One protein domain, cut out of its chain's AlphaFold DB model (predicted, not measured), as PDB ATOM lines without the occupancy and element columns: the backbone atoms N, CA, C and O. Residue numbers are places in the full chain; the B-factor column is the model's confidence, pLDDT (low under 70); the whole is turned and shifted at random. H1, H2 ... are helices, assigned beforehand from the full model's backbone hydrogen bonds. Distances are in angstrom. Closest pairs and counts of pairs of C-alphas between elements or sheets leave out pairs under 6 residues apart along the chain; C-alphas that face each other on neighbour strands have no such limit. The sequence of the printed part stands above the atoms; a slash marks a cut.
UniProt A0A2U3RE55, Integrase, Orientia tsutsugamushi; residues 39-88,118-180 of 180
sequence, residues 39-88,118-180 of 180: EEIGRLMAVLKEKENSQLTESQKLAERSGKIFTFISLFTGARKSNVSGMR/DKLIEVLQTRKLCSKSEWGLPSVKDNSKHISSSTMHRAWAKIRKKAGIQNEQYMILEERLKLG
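Overview. This is residues 39 to 88 and 118 to 180 of the 180 residues of the protein "Integrase" of Orientia tsutsugamushi (UniProt A0A2U3RE55). Look for one long helix, H2, through the middle of a compact helical body, with H5 packed across it and H4 beside its second half, running back the opposite way. H1 packs on the last turn of H5, short H3 packs on H2, and H6 sits at the edge in a low-confidence tail. The printed part has 113 residues and six named helices, H1 to H6 in chain order, with no named strand: all helix. It is rounded, spanning 36 by 33 by 27 A, with a radius of gyration of the C-alphas of 13.4 A.

Along the chain. Find C-alpha 39 at (12.661, -8.307, -2.528); from there H1 runs 15.4 A over residues 39 to 49. H2, residues 58 to 77, begins at (-7.466, -19.224, 19.239) and runs 27.9 A. H3 is residues 81 to 85; after the cut, H4, residues 118 to 130, runs 18.9 A. H5, residues 149 to 162, runs 20.1 A, and H6, residues 174 to 178, ends at (20.650, -13.887, 20.732).

Arrangement. Start at the hub, H2. It touches H5 about perpendicular at 80 degrees; the closest C-alphas, of Gly 67 and Ala 155, are 5.1 A apart. It touches H4 at a shallow tilt of 31 degrees, opposite ways, closest at C-alphas 73 and 120, 7.7 A; H3 touches it at C-alphas 70 and 84, 6.6 A. H1 touches H5 at a steep tilt of 63 degrees, closest at C-alphas 47 and 159, 6.4 A. Helix packing is mostly crossed, only just, with 1 of 3 pairs at a shallow tilt. H6 is close to but not clearly touching H3, with C-alphas 81 and 176 at 5.5 A. In each of the six helices every O i to N i+4 pair is within hydrogen-bond range.

Size, cuts and confidence. C-alphas 39 and 144 are farthest apart, 38.1 A. Residues 89 to 117 are not printed, a gap of 18.7 A between C-alphas 88 and 118. The links H4 to H5 and H5 to H6 are long. Look at residues 166 to 180 for pLDDT under 70.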
ATOM      1  N   GLU A  39      13.542  -7.209  -2.118       89.75
ATOM      2  CA  GLU A  39      12.661  -8.307  -2.528       89.75
ATOM      3  C   GLU A  39      12.246  -9.183  -1.341       89.75
ATOM      4  O   GLU A  39      11.083  -9.568  -1.211       89.75
ATOM      5  N   GLU A  40      13.185  -9.482  -0.442       89.00
ATOM      6  CA  GLU A  40      12.919 -10.247   0.775       89.00
ATOM      7  C   GLU A  40      12.041  -9.477   1.755       89.00
ATOM      8  O   GLU A  40      11.145 -10.075   2.351       89.00
ATOM      9  N   ILE A  41      12.244  -8.161   1.887       87.94
ATOM     10  CA  ILE A  41      11.336  -7.288   2.637       87.94
ATOM     11  C   ILE A  41       9.936  -7.373   2.023       87.94
ATOM     12  O   ILE A  41       8.974  -7.578   2.759       87.94
ATOM     13  N   GLY A  42       9.808  -7.297   0.695       91.50
ATOM     14  CA  GLY A  42       8.530  -7.444  -0.007       91.50
ATOM     15  C   GLY A  42       7.813  -8.754   0.336       91.50
ATOM     16  O   GLY A  42       6.654  -8.735   0.762       91.50
ATOM     17  N   ARG A  43       8.518  -9.891   0.247       93.50
ATOM     18  CA  ARG A  43       7.970 -11.213   0.611       93.50
ATOM     19  C   ARG A  43       7.620 -11.311   2.095       93.50
ATOM     20  O   ARG A  43       6.576 -11.850   2.451       93.50
ATOM     21  N   LEU A  44       8.455 -10.759   2.972       91.25
ATOM     22  CA  LEU A  44       8.213 -10.753   4.413       91.25
ATOM     23  C   LEU A  44       6.972  -9.923   4.760       91.25
ATOM     24  O   LEU A  44       6.117 -10.385   5.511       91.25
ATOM     25  N   MET A  45       6.826  -8.743   4.160       90.94
ATOM     26  CA  MET A  45       5.650  -7.891   4.331       90.94
ATOM     27  C   MET A  45       4.376  -8.554   3.800       90.94
ATOM     28  O   MET A  45       3.325  -8.404   4.424       90.94
ATOM     29  N   ALA A  46       4.455  -9.320   2.705       93.69
ATOM     30  CA  ALA A  46       3.331 -10.119   2.219       93.69
ATOM     31  C   ALA A  46       2.884 -11.152   3.270       93.69
ATOM     32  O   ALA A  46       1.708 -11.185   3.629       93.69
ATOM     33  N   VAL A  47       3.825 -11.895   3.864       93.44
ATOM     34  CA  VAL A  47       3.533 -12.877   4.928       93.44
ATOM     35  C   VAL A  47       2.957 -12.220   6.189       93.44
ATOM     36  O   VAL A  47       2.069 -12.779   6.836       93.44
ATOM     37  N   LEU A  48       3.424 -11.021   6.557       91.06
ATOM     38  CA  LEU A  48       2.874 -10.278   7.699       91.06
ATOM     39  C   LEU A  48       1.432  -9.798   7.457       91.06
ATOM     40  O   LEU A  48       0.677  -9.681   8.422       91.06
ATOM     41  N   LYS A  49       1.047  -9.548   6.199       91.12
ATOM     42  CA  LYS A  49      -0.311  -9.140   5.795       91.12
ATOM     43  C   LYS A  49      -1.271 -10.313   5.583       91.12
ATOM     44  O   LYS A  49      -2.476 -10.083   5.503       91.12
ATOM     45  N   GLU A  50      -0.772 -11.546   5.485       91.88
ATOM     46  CA  GLU A  50      -1.621 -12.730   5.334       91.88
ATOM     47  C   GLU A  50      -2.666 -12.803   6.450       91.88
ATOM     48  O   GLU A  50      -2.343 -12.665   7.640       91.88
ATOM     49  N   LYS A  51      -3.912 -13.085   6.056       88.19
ATOM     50  CA  LYS A  51      -5.006 -13.351   6.990       88.19
ATOM     51  C   LYS A  51      -4.679 -14.560   7.863       88.19
ATOM     52  O   LYS A  51      -3.880 -15.429   7.511       88.19
ATOM     53  N   GLU A  52      -5.299 -14.596   9.032       85.88
ATOM     54  CA  GLU A  52      -5.176 -15.730   9.940       85.88
ATOM     55  C   GLU A  52      -5.736 -16.997   9.304       85.88
ATOM     56  O   GLU A  52      -6.767 -16.970   8.634       85.88
ATOM     57  N   ASN A  53      -5.061 -18.120   9.541       86.81
ATOM     58  CA  ASN A  53      -5.592 -19.412   9.144       86.81
ATOM     59  C   ASN A  53      -6.781 -19.765  10.055       86.81
ATOM     60  O   ASN A  53      -6.625 -19.885  11.274       86.81
ATOM     61  N   SER A  54      -7.960 -19.936   9.454       85.44
ATOM     62  CA  SER A  54      -9.214 -20.251  10.147       85.44
ATOM     63  C   SER A  54      -9.182 -21.593  10.882       85.44
ATOM     64  O   SER A  54      -9.879 -21.735  11.882       85.44
ATOM     65  N   GLN A  55      -8.340 -22.535  10.446       91.44
ATOM     66  CA  GLN A  55      -8.199 -23.873  11.034       91.44
ATOM     67  C   GLN A  55      -7.394 -23.894  12.345       91.44
ATOM     68  O   GLN A  55      -7.324 -24.925  13.009       91.44
ATOM     69  N   LEU A  56      -6.740 -22.787  12.713       90.31
ATOM     70  CA  LEU A  56      -5.958 -22.706  13.946       90.31
ATOM     71  C   LEU A  56      -6.859 -22.510  15.169       90.31
ATOM     72  O   LEU A  56      -7.886 -21.833  15.106       90.31
ATOM     73  N   THR A  57      -6.422 -23.021  16.316       92.69
ATOM     74  CA  THR A  57      -7.044 -22.690  17.605       92.69
ATOM     75  C   THR A  57      -6.819 -21.212  17.949       92.69
ATOM     76  O   THR A  57      -5.856 -20.593  17.488       92.69
ATOM     77  N   GLU A  58      -7.645 -20.628  18.821       89.50
ATOM     78  CA  GLU A  58      -7.466 -19.224  19.239       89.50
ATOM     79  C   GLU A  58      -6.099 -18.960  19.888       89.50
ATOM     80  O   GLU A  58      -5.475 -17.923  19.651       89.50
ATOM     81  N   SER A  59      -5.571 -19.930  20.636       88.88
ATOM     82  CA  SER A  59      -4.232 -19.847  21.227       88.88
ATOM     83  C   SER A  59      -3.128 -19.811  20.161       88.88
ATOM     84  O   SER A  59      -2.176 -19.030  20.268       88.88
ATOM     85  N   GLN A  60      -3.266 -20.599  19.093       90.44
ATOM     86  CA  GLN A  60      -2.350 -20.586  17.951       90.44
ATOM     87  C   GLN A  60      -2.464 -19.288  17.144       90.44
ATOM     88  O   GLN A  60      -1.433 -18.715  16.777       90.44
ATOM     89  N   LYS A  61      -3.683 -18.783  16.915       90.75
ATOM     90  CA  LYS A  61      -3.909 -17.488  16.255       90.75
ATOM     91  C   LYS A  61      -3.270 -16.351  17.047       90.75
ATOM     92  O   LYS A  61      -2.546 -15.539  16.474       90.75
ATOM     93  N   LEU A  62      -3.437 -16.332  18.372       89.75
ATOM     94  CA  LEU A  62      -2.802 -15.338  19.235       89.75
ATOM     95  C   LEU A  62      -1.269 -15.391  19.143       89.75
ATOM     96  O   LEU A  62      -0.629 -14.338  19.054       89.75
ATOM     97  N   ALA A  63      -0.677 -16.591  19.131       91.00
ATOM     98  CA  ALA A  63       0.765 -16.764  18.940       91.00
ATOM     99  C   ALA A  63       1.229 -16.193  17.590       91.00
ATOM    100  O   ALA A  63       2.230 -15.474  17.532       91.00
ATOM    101  N   GLU A  64       0.488 -16.482  16.517       91.25
ATOM    102  CA  GLU A  64       0.795 -16.012  15.167       91.25
ATOM    103  C   GLU A  64       0.685 -14.485  15.056       91.25
ATOM    104  O   GLU A  64       1.644 -13.850  14.615       91.25
ATOM    105  N   ARG A  65      -0.416 -13.883  15.532       91.31
ATOM    106  CA  ARG A  65      -0.590 -12.418  15.594       91.31
ATOM    107  C   ARG A  65       0.563 -11.759  16.340       91.31
ATOM    108  O   ARG A  65       1.177 -10.821  15.844       91.31
ATOM    109  N   SER A  66       0.877 -12.273  17.528       92.62
ATOM    110  CA  SER A  66       1.924 -11.706  18.382       92.62
ATOM    111  C   SER A  66       3.302 -11.818  17.727       92.62
ATOM    112  O   SER A  66       4.091 -10.881  17.793       92.62
ATOM    113  N   GLY A  67       3.577 -12.929  17.039       92.00
ATOM    114  CA  GLY A  67       4.799 -13.113  16.264       92.00
ATOM    115  C   GLY A  67       4.905 -12.187  15.048       92.00
ATOM    116  O   GLY A  67       5.982 -11.644  14.796       92.00
ATOM    117  N   LYS A  68       3.799 -11.954  14.329       92.38
ATOM    118  CA  LYS A  68       3.735 -10.986  13.220       92.38
ATOM    119  C   LYS A  68       4.001  -9.561  13.718       92.38
ATOM    120  O   LYS A  68       4.865  -8.887  13.166       92.38
ATOM    121  N   ILE A  69       3.348  -9.145  14.807       93.00
ATOM    122  CA  ILE A  69       3.555  -7.826  15.428       93.00
ATOM    123  C   ILE A  69       4.998  -7.676  15.924       93.00
ATOM    124  O   ILE A  69       5.646  -6.681  15.614       93.00
ATOM    125  N   PHE A  70       5.534  -8.677  16.632       93.06
ATOM    126  CA  PHE A  70       6.931  -8.684  17.075       93.06
ATOM    127  C   PHE A  70       7.902  -8.493  15.902       93.06
ATOM    128  O   PHE A  70       8.829  -7.687  15.988       93.06
ATOM    129  N   THR A  71       7.678  -9.224  14.805       89.81
ATOM    130  CA  THR A  71       8.517  -9.157  13.601       89.81
ATOM    131  C   THR A  71       8.432  -7.778  12.958       89.81
ATOM    132  O   THR A  71       9.466  -7.200  12.639       89.81
ATOM    133  N   PHE A  72       7.221  -7.226  12.830       90.56
ATOM    134  CA  PHE A  72       6.997  -5.887  12.292       90.56
ATOM    135  C   PHE A  72       7.741  -4.830  13.118       90.56
ATOM    136  O   PHE A  72       8.576  -4.105  12.586       90.56
ATOM    137  N   ILE A  73       7.523  -4.794  14.437       90.88
ATOM    138  CA  ILE A  73       8.196  -3.833  15.322       90.88
ATOM    139  C   ILE A  73       9.711  -3.977  15.203       90.88
ATOM    140  O   ILE A  73      10.408  -2.993  14.977       90.88
ATOM    141  N   SER A  74      10.234  -5.197  15.308       88.88
ATOM    142  CA  SER A  74      11.679  -5.441  15.285       88.88
ATOM    143  C   SER A  74      12.337  -5.037  13.960       88.88
ATOM    144  O   SER A  74      13.483  -4.579  13.965       88.88
ATOM    145  N   LEU A  75      11.619  -5.188  12.841       85.62
ATOM    146  CA  LEU A  75      12.086  -4.798  11.513       85.62
ATOM    147  C   LEU A  75      12.164  -3.273  11.362       85.62
ATOM    148  O   LEU A  75      13.186  -2.773  10.904       85.62
ATOM    149  N   PHE A  76      11.123  -2.546  11.777       84.31
ATOM    150  CA  PHE A  76      11.014  -1.100  11.534       84.31
ATOM    151  C   PHE A  76      11.640  -0.222  12.624       84.31
ATOM    152  O   PHE A  76      12.086   0.880  12.335       84.31
ATOM    153  N   THR A  77      11.692  -0.687  13.875       86.19
ATOM    154  CA  THR A  77      12.141   0.145  15.013       86.19
ATOM    155  C   THR A  77      13.599  -0.053  15.386       86.19
ATOM    156  O   THR A  77      14.179   0.758  16.100       86.19
ATOM    157  N   GLY A  78      14.199  -1.173  14.991       83.44
ATOM    158  CA  GLY A  78      15.547  -1.475  15.439       83.44
ATOM    159  C   GLY A  78      15.659  -1.949  16.901       83.44
ATOM    160  O   GLY A  78      16.769  -2.218  17.368       83.44
ATOM    161  N   ALA A  79      14.551  -2.018  17.645       87.88
ATOM    162  CA  ALA A  79      14.568  -2.266  19.083       87.88
ATOM    163  C   ALA A  79      15.105  -3.665  19.435       87.88
ATOM    164  O   ALA A  79      14.980  -4.627  18.670       87.88
ATOM    165  N   ARG A  80      15.716  -3.804  20.623       87.50
ATOM    166  CA  ARG A  80      16.194  -5.116  21.091       87.50
ATOM    167  C   ARG A  80      15.009  -6.042  21.317       87.50
ATOM    168  O   ARG A  80      13.963  -5.597  21.786       87.50
ATOM    169  N   LYS A  81      15.211  -7.343  21.093       87.88
ATOM    170  CA  LYS A  81      14.190  -8.372  21.344       87.88
ATOM    171  C   LYS A  81      13.535  -8.199  22.705       87.88
ATOM    172  O   LYS A  81      12.318  -8.191  22.765       87.88
ATOM    173  N   SER A  82      14.329  -8.073  23.769       90.12
ATOM    174  CA  SER A  82      13.821  -7.964  25.139       90.12
ATOM    175  C   SER A  82      12.960  -6.718  25.348       90.12
ATOM    176  O   SER A  82      11.977  -6.784  26.081       90.12
ATOM    177  N   ASN A  83      13.273  -5.613  24.662       93.00
ATOM    178  CA  ASN A  83      12.450  -4.408  24.694       93.00
ATOM    179  C   ASN A  83      11.113  -4.625  23.978       93.00
ATOM    180  O   ASN A  83      10.084  -4.257  24.524       93.00
ATOM    181  N   VAL A  84      11.111  -5.262  22.802       93.50
ATOM    182  CA  VAL A  84       9.870  -5.524  22.049       93.50
ATOM    183  C   VAL A  84       9.016  -6.593  22.729       93.50
ATOM    184  O   VAL A  84       7.805  -6.443  22.846       93.50
ATOM    185  N   SER A  85       9.625  -7.688  23.190       93.75
ATOM    186  CA  SER A  85       8.897  -8.770  23.849       93.75
ATOM    187  C   SER A  85       8.330  -8.314  25.183       93.75
ATOM    188  O   SER A  85       7.189  -8.629  25.481       93.75
ATOM    189  N   GLY A  86       9.111  -7.560  25.960       94.19
ATOM    190  CA  GLY A  86       8.734  -7.038  27.270       94.19
ATOM    191  C   GLY A  86       8.162  -5.622  27.230       94.19
ATOM    192  O   GLY A  86       8.314  -4.903  28.219       94.19
ATOM    193  N   MET A  87       7.563  -5.195  26.113       95.38
ATOM    194  CA  MET A  87       6.887  -3.899  26.058       95.38
ATOM    195  C   MET A  87       5.545  -3.976  26.787       95.38
ATOM    196  O   MET A  87       4.744  -4.899  26.573       95.38
ATOM    197  N   ARG A  88       5.296  -2.996  27.644       97.06
ATOM    198  CA  ARG A  88       4.013  -2.798  28.320       97.06
ATOM    199  C   ARG A  88       3.179  -1.772  27.565       97.06
ATOM    200  O   ARG A  88       3.688  -1.016  26.744       97.06
ATOM    201  N   ASP A 118       2.163   4.358  11.261       91.94
ATOM    202  CA  ASP A 118       0.694   4.416  11.360       91.94
ATOM    203  C   ASP A 118       0.043   3.036  11.282       91.94
ATOM    204  O   ASP A 118      -0.780   2.666  12.119       91.94
ATOM    205  N   LYS A 119       0.513   2.209  10.343       88.88
ATOM    206  CA  LYS A 119       0.002   0.850  10.173       88.88
ATOM    207  C   LYS A 119       0.198  -0.023  11.412       88.88
ATOM    208  O   LYS A 119      -0.621  -0.895  11.691       88.88
ATOM    209  N   LEU A 120       1.283   0.187  12.155       89.75
ATOM    210  CA  LEU A 120       1.514  -0.517  13.411       89.75
ATOM    211  C   LEU A 120       0.598   0.010  14.513       89.75
ATOM    212  O   LEU A 120       0.102  -0.788  15.304       89.75
ATOM    213  N   ILE A 121       0.352   1.319  14.554       94.38
ATOM    214  CA  ILE A 121      -0.565   1.929  15.518       94.38
ATOM    215  C   ILE A 121      -1.982   1.386  15.343       94.38
ATOM    216  O   ILE A 121      -2.565   0.960  16.334       94.38
ATOM    217  N   GLU A 122      -2.484   1.266  14.111       92.62
ATOM    218  CA  GLU A 122      -3.787   0.635  13.830       92.62
ATOM    219  C   GLU A 122      -3.876  -0.794  14.404       92.62
ATOM    220  O   GLU A 122      -4.861  -1.188  15.042       92.62
ATOM    221  N   VAL A 123      -2.813  -1.585  14.209       91.19
ATOM    222  CA  VAL A 123      -2.734  -2.967  14.703       91.19
ATOM    223  C   VAL A 123      -2.663  -3.004  16.233       91.19
ATOM    224  O   VAL A 123      -3.318  -3.839  16.863       91.19
ATOM    225  N   LEU A 124      -1.892  -2.105  16.846       93.31
ATOM    226  CA  LEU A 124      -1.749  -2.014  18.299       93.31
ATOM    227  C   LEU A 124      -3.026  -1.504  18.973       93.31
ATOM    228  O   LEU A 124      -3.391  -2.044  20.014       93.31
ATOM    229  N   GLN A 125      -3.736  -0.545  18.375       94.75
ATOM    230  CA  GLN A 125      -5.039  -0.057  18.841       94.75
ATOM    231  C   GLN A 125      -6.071  -1.187  18.862       94.75
ATOM    232  O   GLN A 125      -6.637  -1.484  19.915       94.75
ATOM    233  N   THR A 126      -6.241  -1.884  17.733       92.00
ATOM    234  CA  THR A 126      -7.149  -3.042  17.634       92.00
ATOM    235  C   THR A 126      -6.809  -4.092  18.692       92.00
ATOM    236  O   THR A 126      -7.678  -4.617  19.385       92.00
ATOM    237  N   ARG A 127      -5.515  -4.372  18.876       91.44
ATOM    238  CA  ARG A 127      -5.053  -5.332  19.877       91.44
ATOM    239  C   ARG A 127      -5.315  -4.873  21.311       91.44
ATOM    240  O   ARG A 127      -5.685  -5.710  22.131       91.44
ATOM    241  N   LYS A 128      -5.098  -3.593  21.625       93.81
ATOM    242  CA  LYS A 128      -5.315  -3.013  22.956       93.81
ATOM    243  C   LYS A 128      -6.773  -3.184  23.384       93.81
ATOM    244  O   LYS A 128      -7.001  -3.591  24.517       93.81
ATOM    245  N   LEU A 129      -7.726  -2.965  22.472       92.12
ATOM    246  CA  LEU A 129      -9.163  -3.142  22.728       92.12
ATOM    247  C   LEU A 129      -9.527  -4.584  23.110       92.12
ATOM    248  O   LEU A 129     -10.387  -4.805  23.955       92.12
ATOM    249  N   CYS A 130      -8.856  -5.570  22.515       87.12
ATOM    250  CA  CYS A 130      -9.116  -6.984  22.787       87.12
ATOM    251  C   CYS A 130      -8.237  -7.574  23.907       87.12
ATOM    252  O   CYS A 130      -8.392  -8.750  24.244       87.12
ATOM    253  N   SER A 131      -7.282  -6.816  24.458       88.75
ATOM    254  CA  SER A 131      -6.303  -7.326  25.422       88.75
ATOM    255  C   SER A 131      -6.686  -6.983  26.857       88.75
ATOM    256  O   SER A 131      -6.925  -5.830  27.193       88.75
ATOM    257  N   LYS A 132      -6.639  -7.990  27.735       90.31
ATOM    258  CA  LYS A 132      -6.738  -7.821  29.197       90.31
ATOM    259  C   LYS A 132      -5.368  -7.829  29.891       90.31
ATOM    260  O   LYS A 132      -5.300  -7.864  31.111       90.31
ATOM    261  N   SER A 133      -4.278  -7.899  29.123       94.88
ATOM    262  CA  SER A 133      -2.910  -7.935  29.652       94.88
ATOM    263  C   SER A 133      -2.325  -6.534  29.780       94.88
ATOM    264  O   SER A 133      -2.593  -5.674  28.941       94.88
ATOM    265  N   GLU A 134      -1.441  -6.336  30.755       96.44
ATOM    266  CA  GLU A 134      -0.561  -5.163  30.817       96.44
ATOM    267  C   GLU A 134       0.498  -5.156  29.699       96.44
ATOM    268  O   GLU A 134       0.997  -4.097  29.313       96.44
ATOM    269  N   TRP A 135       0.814  -6.329  29.141       96.62
ATOM    270  CA  TRP A 135       1.816  -6.494  28.097       96.62
ATOM    271  C   TRP A 135       1.231  -6.207  26.712       96.62
ATOM    272  O   TRP A 135       0.130  -6.654  26.375       96.62
ATOM    273  N   GLY A 136       2.013  -5.540  25.859       94.94
ATOM    274  CA  GLY A 136       1.672  -5.364  24.446       94.94
ATOM    275  C   GLY A 136       1.638  -6.701  23.698       94.94
ATOM    276  O   GLY A 136       0.807  -6.922  22.818       94.94
ATOM    277  N   LEU A 137       2.497  -7.643  24.095       95.19
ATOM    278  CA  LEU A 137       2.567  -9.001  23.557       95.19
ATOM    279  C   LEU A 137       2.470 -10.028  24.697       95.19
ATOM    280  O   LEU A 137       3.508 -10.513  25.138       95.19
ATOM    281  N   PRO A 138       1.269 -10.376  25.192       94.94
ATOM    282  CA  PRO A 138       1.104 -11.400  26.223       94.94
ATOM    283  C   PRO A 138       1.544 -12.802  25.784       94.94
ATOM    284  O   PRO A 138       1.503 -13.164  24.602       94.94
ATOM    285  N   SER A 139       1.917 -13.619  26.765       93.81
ATOM    286  CA  SER A 139       2.084 -15.058  26.608       93.81
ATOM    287  C   SER A 139       0.730 -15.732  26.423       93.81
ATOM    288  O   SER A 139      -0.229 -15.484  27.144       93.81
ATOM    289  N   VAL A 140       0.688 -16.671  25.482       89.56
ATOM    290  CA  VAL A 140      -0.500 -17.482  25.185       89.56
ATOM    291  C   VAL A 140      -0.901 -18.378  26.362       89.56
ATOM    292  O   VAL A 140      -2.064 -18.738  26.488       89.56
ATOM    293  N   LYS A 141       0.062 -18.762  27.211       90.12
ATOM    294  CA  LYS A 141      -0.175 -19.651  28.358       90.12
ATOM    295  C   LYS A 141      -0.554 -18.904  29.634       90.12
ATOM    296  O   LYS A 141      -1.140 -19.501  30.523       90.12
ATOM    297  N   ASP A 142      -0.137 -17.648  29.748       92.50
ATOM    298  CA  ASP A 142      -0.227 -16.874  30.983       92.50
ATOM    299  C   ASP A 142      -0.287 -15.388  30.633       92.50
ATOM    300  O   ASP A 142       0.717 -14.782  30.259       92.50
ATOM    301  N   ASN A 143      -1.479 -14.805  30.744       91.06
ATOM    302  CA  ASN A 143      -1.736 -13.433  30.322       91.06
ATOM    303  C   ASN A 143      -1.061 -12.378  31.226       91.06
ATOM    304  O   ASN A 143      -0.992 -11.209  30.843       91.06
ATOM    305  N   SER A 144      -0.545 -12.781  32.395       93.56
ATOM    306  CA  SER A 144       0.248 -11.926  33.294       93.56
ATOM    307  C   SER A 144       1.714 -11.803  32.866       93.56
ATOM    308  O   SER A 144       2.455 -10.977  33.394       93.56
ATOM    309  N   LYS A 145       2.151 -12.603  31.887       95.62
ATOM    310  CA  LYS A 145       3.522 -12.607  31.367       95.62
ATOM    311  C   LYS A 145       3.544 -12.163  29.918       95.62
ATOM    312  O   LYS A 145       2.597 -12.378  29.164       95.62
ATOM    313  N   HIS A 146       4.673 -11.613  29.491       95.38
ATOM    314  CA  HIS A 146       4.900 -11.340  28.082       95.38
ATOM    315  C   HIS A 146       5.223 -12.611  27.281       95.38
ATOM    316  O   HIS A 146       5.539 -13.673  27.825       95.38
ATOM    317  N   ILE A 147       5.184 -12.494  25.957       93.69
ATOM    318  CA  ILE A 147       5.459 -13.561  25.002       93.69
ATOM    319  C   ILE A 147       6.812 -14.227  25.279       93.69
ATOM    320  O   ILE A 147       7.828 -13.572  25.528       93.69
ATOM    321  N   SER A 148       6.829 -15.560  25.220       91.69
ATOM    322  CA  SER A 148       8.045 -16.335  25.451       91.69
ATOM    323  C   SER A 148       8.999 -16.291  24.255       91.69
ATOM    324  O   SER A 148       8.582 -16.260  23.093       91.69
ATOM    325  N   SER A 149      10.300 -16.403  24.543       87.50
ATOM    326  CA  SER A 149      11.358 -16.519  23.527       87.50
ATOM    327  C   SER A 149      11.084 -17.638  22.516       87.50
ATOM    328  O   SER A 149      11.180 -17.431  21.307       87.50
ATOM    329  N   SER A 150      10.648 -18.806  22.997       87.75
ATOM    330  CA  SER A 150      10.335 -19.957  22.146       87.75
ATOM    331  C   SER A 150       9.168 -19.698  21.193       87.75
ATOM    332  O   SER A 150       9.203 -20.130  20.043       87.75
ATOM    333  N   THR A 151       8.145 -18.961  21.631       88.62
ATOM    334  CA  THR A 151       7.005 -18.607  20.774       88.62
ATOM    335  C   THR A 151       7.426 -17.633  19.681       88.62
ATOM    336  O   THR A 151       7.077 -17.848  18.521       88.62
ATOM    337  N   MET A 152       8.250 -16.635  20.015       87.81
ATOM    338  CA  MET A 152       8.811 -15.708  19.025       87.81
ATOM    339  C   MET A 152       9.691 -16.430  18.001       87.81
ATOM    340  O   MET A 152       9.525 -16.218  16.805       87.81
ATOM    341  N   HIS A 153      10.580 -17.323  18.446       85.31
ATOM    342  CA  HIS A 153      11.450 -18.084  17.543       85.31
ATOM    343  C   HIS A 153      10.647 -18.973  16.585       85.31
ATOM    344  O   HIS A 153      10.936 -18.992  15.391       85.31
ATOM    345  N   ARG A 154       9.605 -19.657  17.078       87.94
ATOM    346  CA  ARG A 154       8.710 -20.458  16.227       87.94
ATOM    347  C   ARG A 154       7.969 -19.602  15.205       87.94
ATOM    348  O   ARG A 154       7.914 -19.971  14.034       87.94
ATOM    349  N   ALA A 155       7.424 -18.462  15.629       87.00
ATOM    350  CA  ALA A 155       6.739 -17.553  14.719       87.00
ATOM    351  C   ALA A 155       7.694 -17.015  13.644       87.00
ATOM    352  O   ALA A 155       7.371 -17.058  12.460       87.00
ATOM    353  N   TRP A 156       8.900 -16.600  14.039       88.12
ATOM    354  CA  TRP A 156       9.926 -16.131  13.114       88.12
ATOM    355  C   TRP A 156      10.363 -17.214  12.123       88.12
ATOM    356  O   TRP A 156      10.478 -16.944  10.930       88.12
ATOM    357  N   ALA A 157      10.559 -18.452  12.582       88.50
ATOM    358  CA  ALA A 157      10.874 -19.579  11.707       88.50
ATOM    359  C   ALA A 157       9.774 -19.814  10.657       88.50
ATOM    360  O   ALA A 157      10.080 -19.983   9.477       88.50
ATOM    361  N   LYS A 158       8.496 -19.750  11.059       89.75
ATOM    362  CA  LYS A 158       7.348 -19.878  10.147       89.75
ATOM    363  C   LYS A 158       7.304 -18.733   9.127       89.75
ATOM    364  O   LYS A 158       7.144 -18.998   7.937       89.75
ATOM    365  N   ILE A 159       7.477 -17.488   9.580       91.00
ATOM    366  CA  ILE A 159       7.449 -16.292   8.720       91.00
ATOM    367  C   ILE A 159       8.585 -16.337   7.696       91.00
ATOM    368  O   ILE A 159       8.330 -16.200   6.503       91.00
ATOM    369  N   ARG A 160       9.823 -16.607   8.132       89.12
ATOM    370  CA  ARG A 160      10.974 -16.735   7.224       89.12
ATOM    371  C   ARG A 160      10.788 -17.830   6.189       89.12
ATOM    372  O   ARG A 160      11.045 -17.597   5.011       89.12
ATOM    373  N   LYS A 161      10.337 -19.013   6.627       91.25
ATOM    374  CA  LYS A 161      10.110 -20.151   5.732       91.25
ATOM    375  C   LYS A 161       9.104 -19.782   4.642       91.25
ATOM    376  O   LYS A 161       9.378 -20.020   3.473       91.25
ATOM    377  N   LYS A 162       7.984 -19.153   5.015       92.12
ATOM    378  CA  LYS A 162       6.977 -18.670   4.057       92.12
ATOM    379  C   LYS A 162       7.511 -17.585   3.122       92.12
ATOM    380  O   LYS A 162       7.197 -17.598   1.943       92.12
ATOM    381  N   ALA A 163       8.345 -16.680   3.628       91.25
ATOM    382  CA  ALA A 163       8.932 -15.607   2.832       91.25
ATOM    383  C   ALA A 163      10.082 -16.075   1.910       91.25
ATOM    384  O   ALA A 163      10.691 -15.247   1.232       91.25
ATOM    385  N   GLY A 164      10.419 -17.373   1.886       89.88
ATOM    386  CA  GLY A 164      11.529 -17.899   1.079       89.88
ATOM    387  C   GLY A 164      12.896 -17.371   1.523       89.88
ATOM    388  O   GLY A 164      13.808 -17.217   0.717       89.88
ATOM    389  N   ILE A 165      13.029 -17.034   2.806       84.38
ATOM    390  CA  ILE A 165      14.218 -16.419   3.394       84.38
ATOM    391  C   ILE A 165      15.137 -17.552   3.883       84.38
ATOM    392  O   ILE A 165      15.021 -18.033   5.014       84.38
ATOM    393  N   GLN A 166      16.031 -18.020   3.005       68.06
ATOM    394  CA  GLN A 166      16.981 -19.104   3.292       68.06
ATOM    395  C   GLN A 166      18.199 -18.547   4.040       68.06
ATOM    396  O   GLN A 166      19.043 -17.894   3.438       68.06
ATOM    397  N   ASN A 167      18.212 -18.681   5.371       62.00
ATOM    398  CA  ASN A 167      19.384 -18.710   6.269       62.00
ATOM    399  C   ASN A 167      19.005 -18.341   7.713       62.00
ATOM    400  O   ASN A 167      18.060 -17.600   7.983       62.00
ATOM    401  N   GLU A 168      19.803 -18.803   8.665       53.19
ATOM    402  CA  GLU A 168      19.802 -18.352  10.067       53.19
ATOM    403  C   GLU A 168      20.691 -17.108  10.264       53.19
ATOM    404  O   GLU A 168      21.099 -16.767  11.361       53.19
ATOM    405  N   GLN A 169      21.091 -16.415   9.201       50.69
ATOM    406  CA  GLN A 169      22.166 -15.415   9.268       50.69
ATOM    407  C   GLN A 169      21.688 -13.977   9.040       50.69
ATOM    408  O   GLN A 169      22.446 -13.134   8.576       50.69
ATOM    409  N   TYR A 170      20.431 -13.681   9.374       53.44
ATOM    410  CA  TYR A 170      19.869 -12.340   9.206       53.44
ATOM    411  C   TYR A 170      20.159 -11.459  10.416       53.44
ATOM    412  O   TYR A 170      19.642 -11.702  11.514       53.44
ATOM    413  N   MET A 171      20.931 -10.396  10.188       46.00
ATOM    414  CA  MET A 171      21.338  -9.419  11.201       46.00
ATOM    415  C   MET A 171      20.171  -8.768  11.956       46.00
ATOM    416  O   MET A 171      20.275  -8.519  13.155       46.00
ATOM    417  N   ILE A 172      19.042  -8.510  11.289       49.03
ATOM    418  CA  ILE A 172      17.979  -7.675  11.876       49.03
ATOM    419  C   ILE A 172      17.302  -8.373  13.065       49.03
ATOM    420  O   ILE A 172      16.898  -7.714  14.026       49.03
ATOM    421  N   LEU A 173      17.215  -9.707  13.024       49.28
ATOM    422  CA  LEU A 173      16.506 -10.486  14.034       49.28
ATOM    423  C   LEU A 173      17.418 -11.441  14.800       49.28
ATOM    424  O   LEU A 173      17.255 -11.529  16.005       49.28
ATOM    425  N   GLU A 174      18.414 -12.105  14.209       44.72
ATOM    426  CA  GLU A 174      19.180 -13.118  14.957       44.72
ATOM    427  C   GLU A 174      20.162 -12.549  15.988       44.72
ATOM    428  O   GLU A 174      20.177 -13.035  17.117       44.72
ATOM    429  N   GLU A 175      20.932 -11.500  15.678       45.69
ATOM    430  CA  GLU A 175      21.793 -10.862  16.694       45.69
ATOM    431  C   GLU A 175      20.963 -10.226  17.815       45.69
ATOM    432  O   GLU A 175      21.333 -10.276  18.988       45.69
ATOM    433  N   ARG A 176      19.778  -9.708  17.479       50.16
ATOM    434  CA  ARG A 176      18.843  -9.153  18.463       50.16
ATOM    435  C   ARG A 176      18.095 -10.226  19.248       50.16
ATOM    436  O   ARG A 176      17.735  -9.973  20.393       50.16
ATOM    437  N   LEU A 177      17.889 -11.411  18.670       41.25
ATOM    438  CA  LEU A 177      17.272 -12.568  19.320       41.25
ATOM    439  C   LEU A 177      18.245 -13.317  20.246       41.25
ATOM    440  O   LEU A 177      17.771 -13.948  21.198       41.25
ATOM    441  N   LYS A 178      19.559 -13.242  19.975       38.22
ATOM    442  CA  LYS A 178      20.650 -13.887  20.732       38.22
ATOM    443  C   LYS A 178      21.191 -13.058  21.901       38.22
ATOM    444  O   LYS A 178      21.789 -13.636  22.799       38.22
ATOM    445  N   LEU A 179      20.965 -11.744  21.922       36.09
ATOM    446  CA  LEU A 179      21.361 -10.854  23.026       36.09
ATOM    447  C   LEU A 179      20.269 -10.723  24.106       36.09
ATOM    448  O   LEU A 179      19.965  -9.615  24.552       36.09
ATOM    449  N   GLY A 180      19.655 -11.854  24.467       36.91
ATOM    450  CA  GLY A 180      18.812 -11.982  25.659       36.91
ATOM    451  C   GLY A 180      19.660 -12.261  26.884       36.91
ATOM    452  O   GLY A 180      20.568 -13.111  26.756       36.91
TER     453      GLY A 180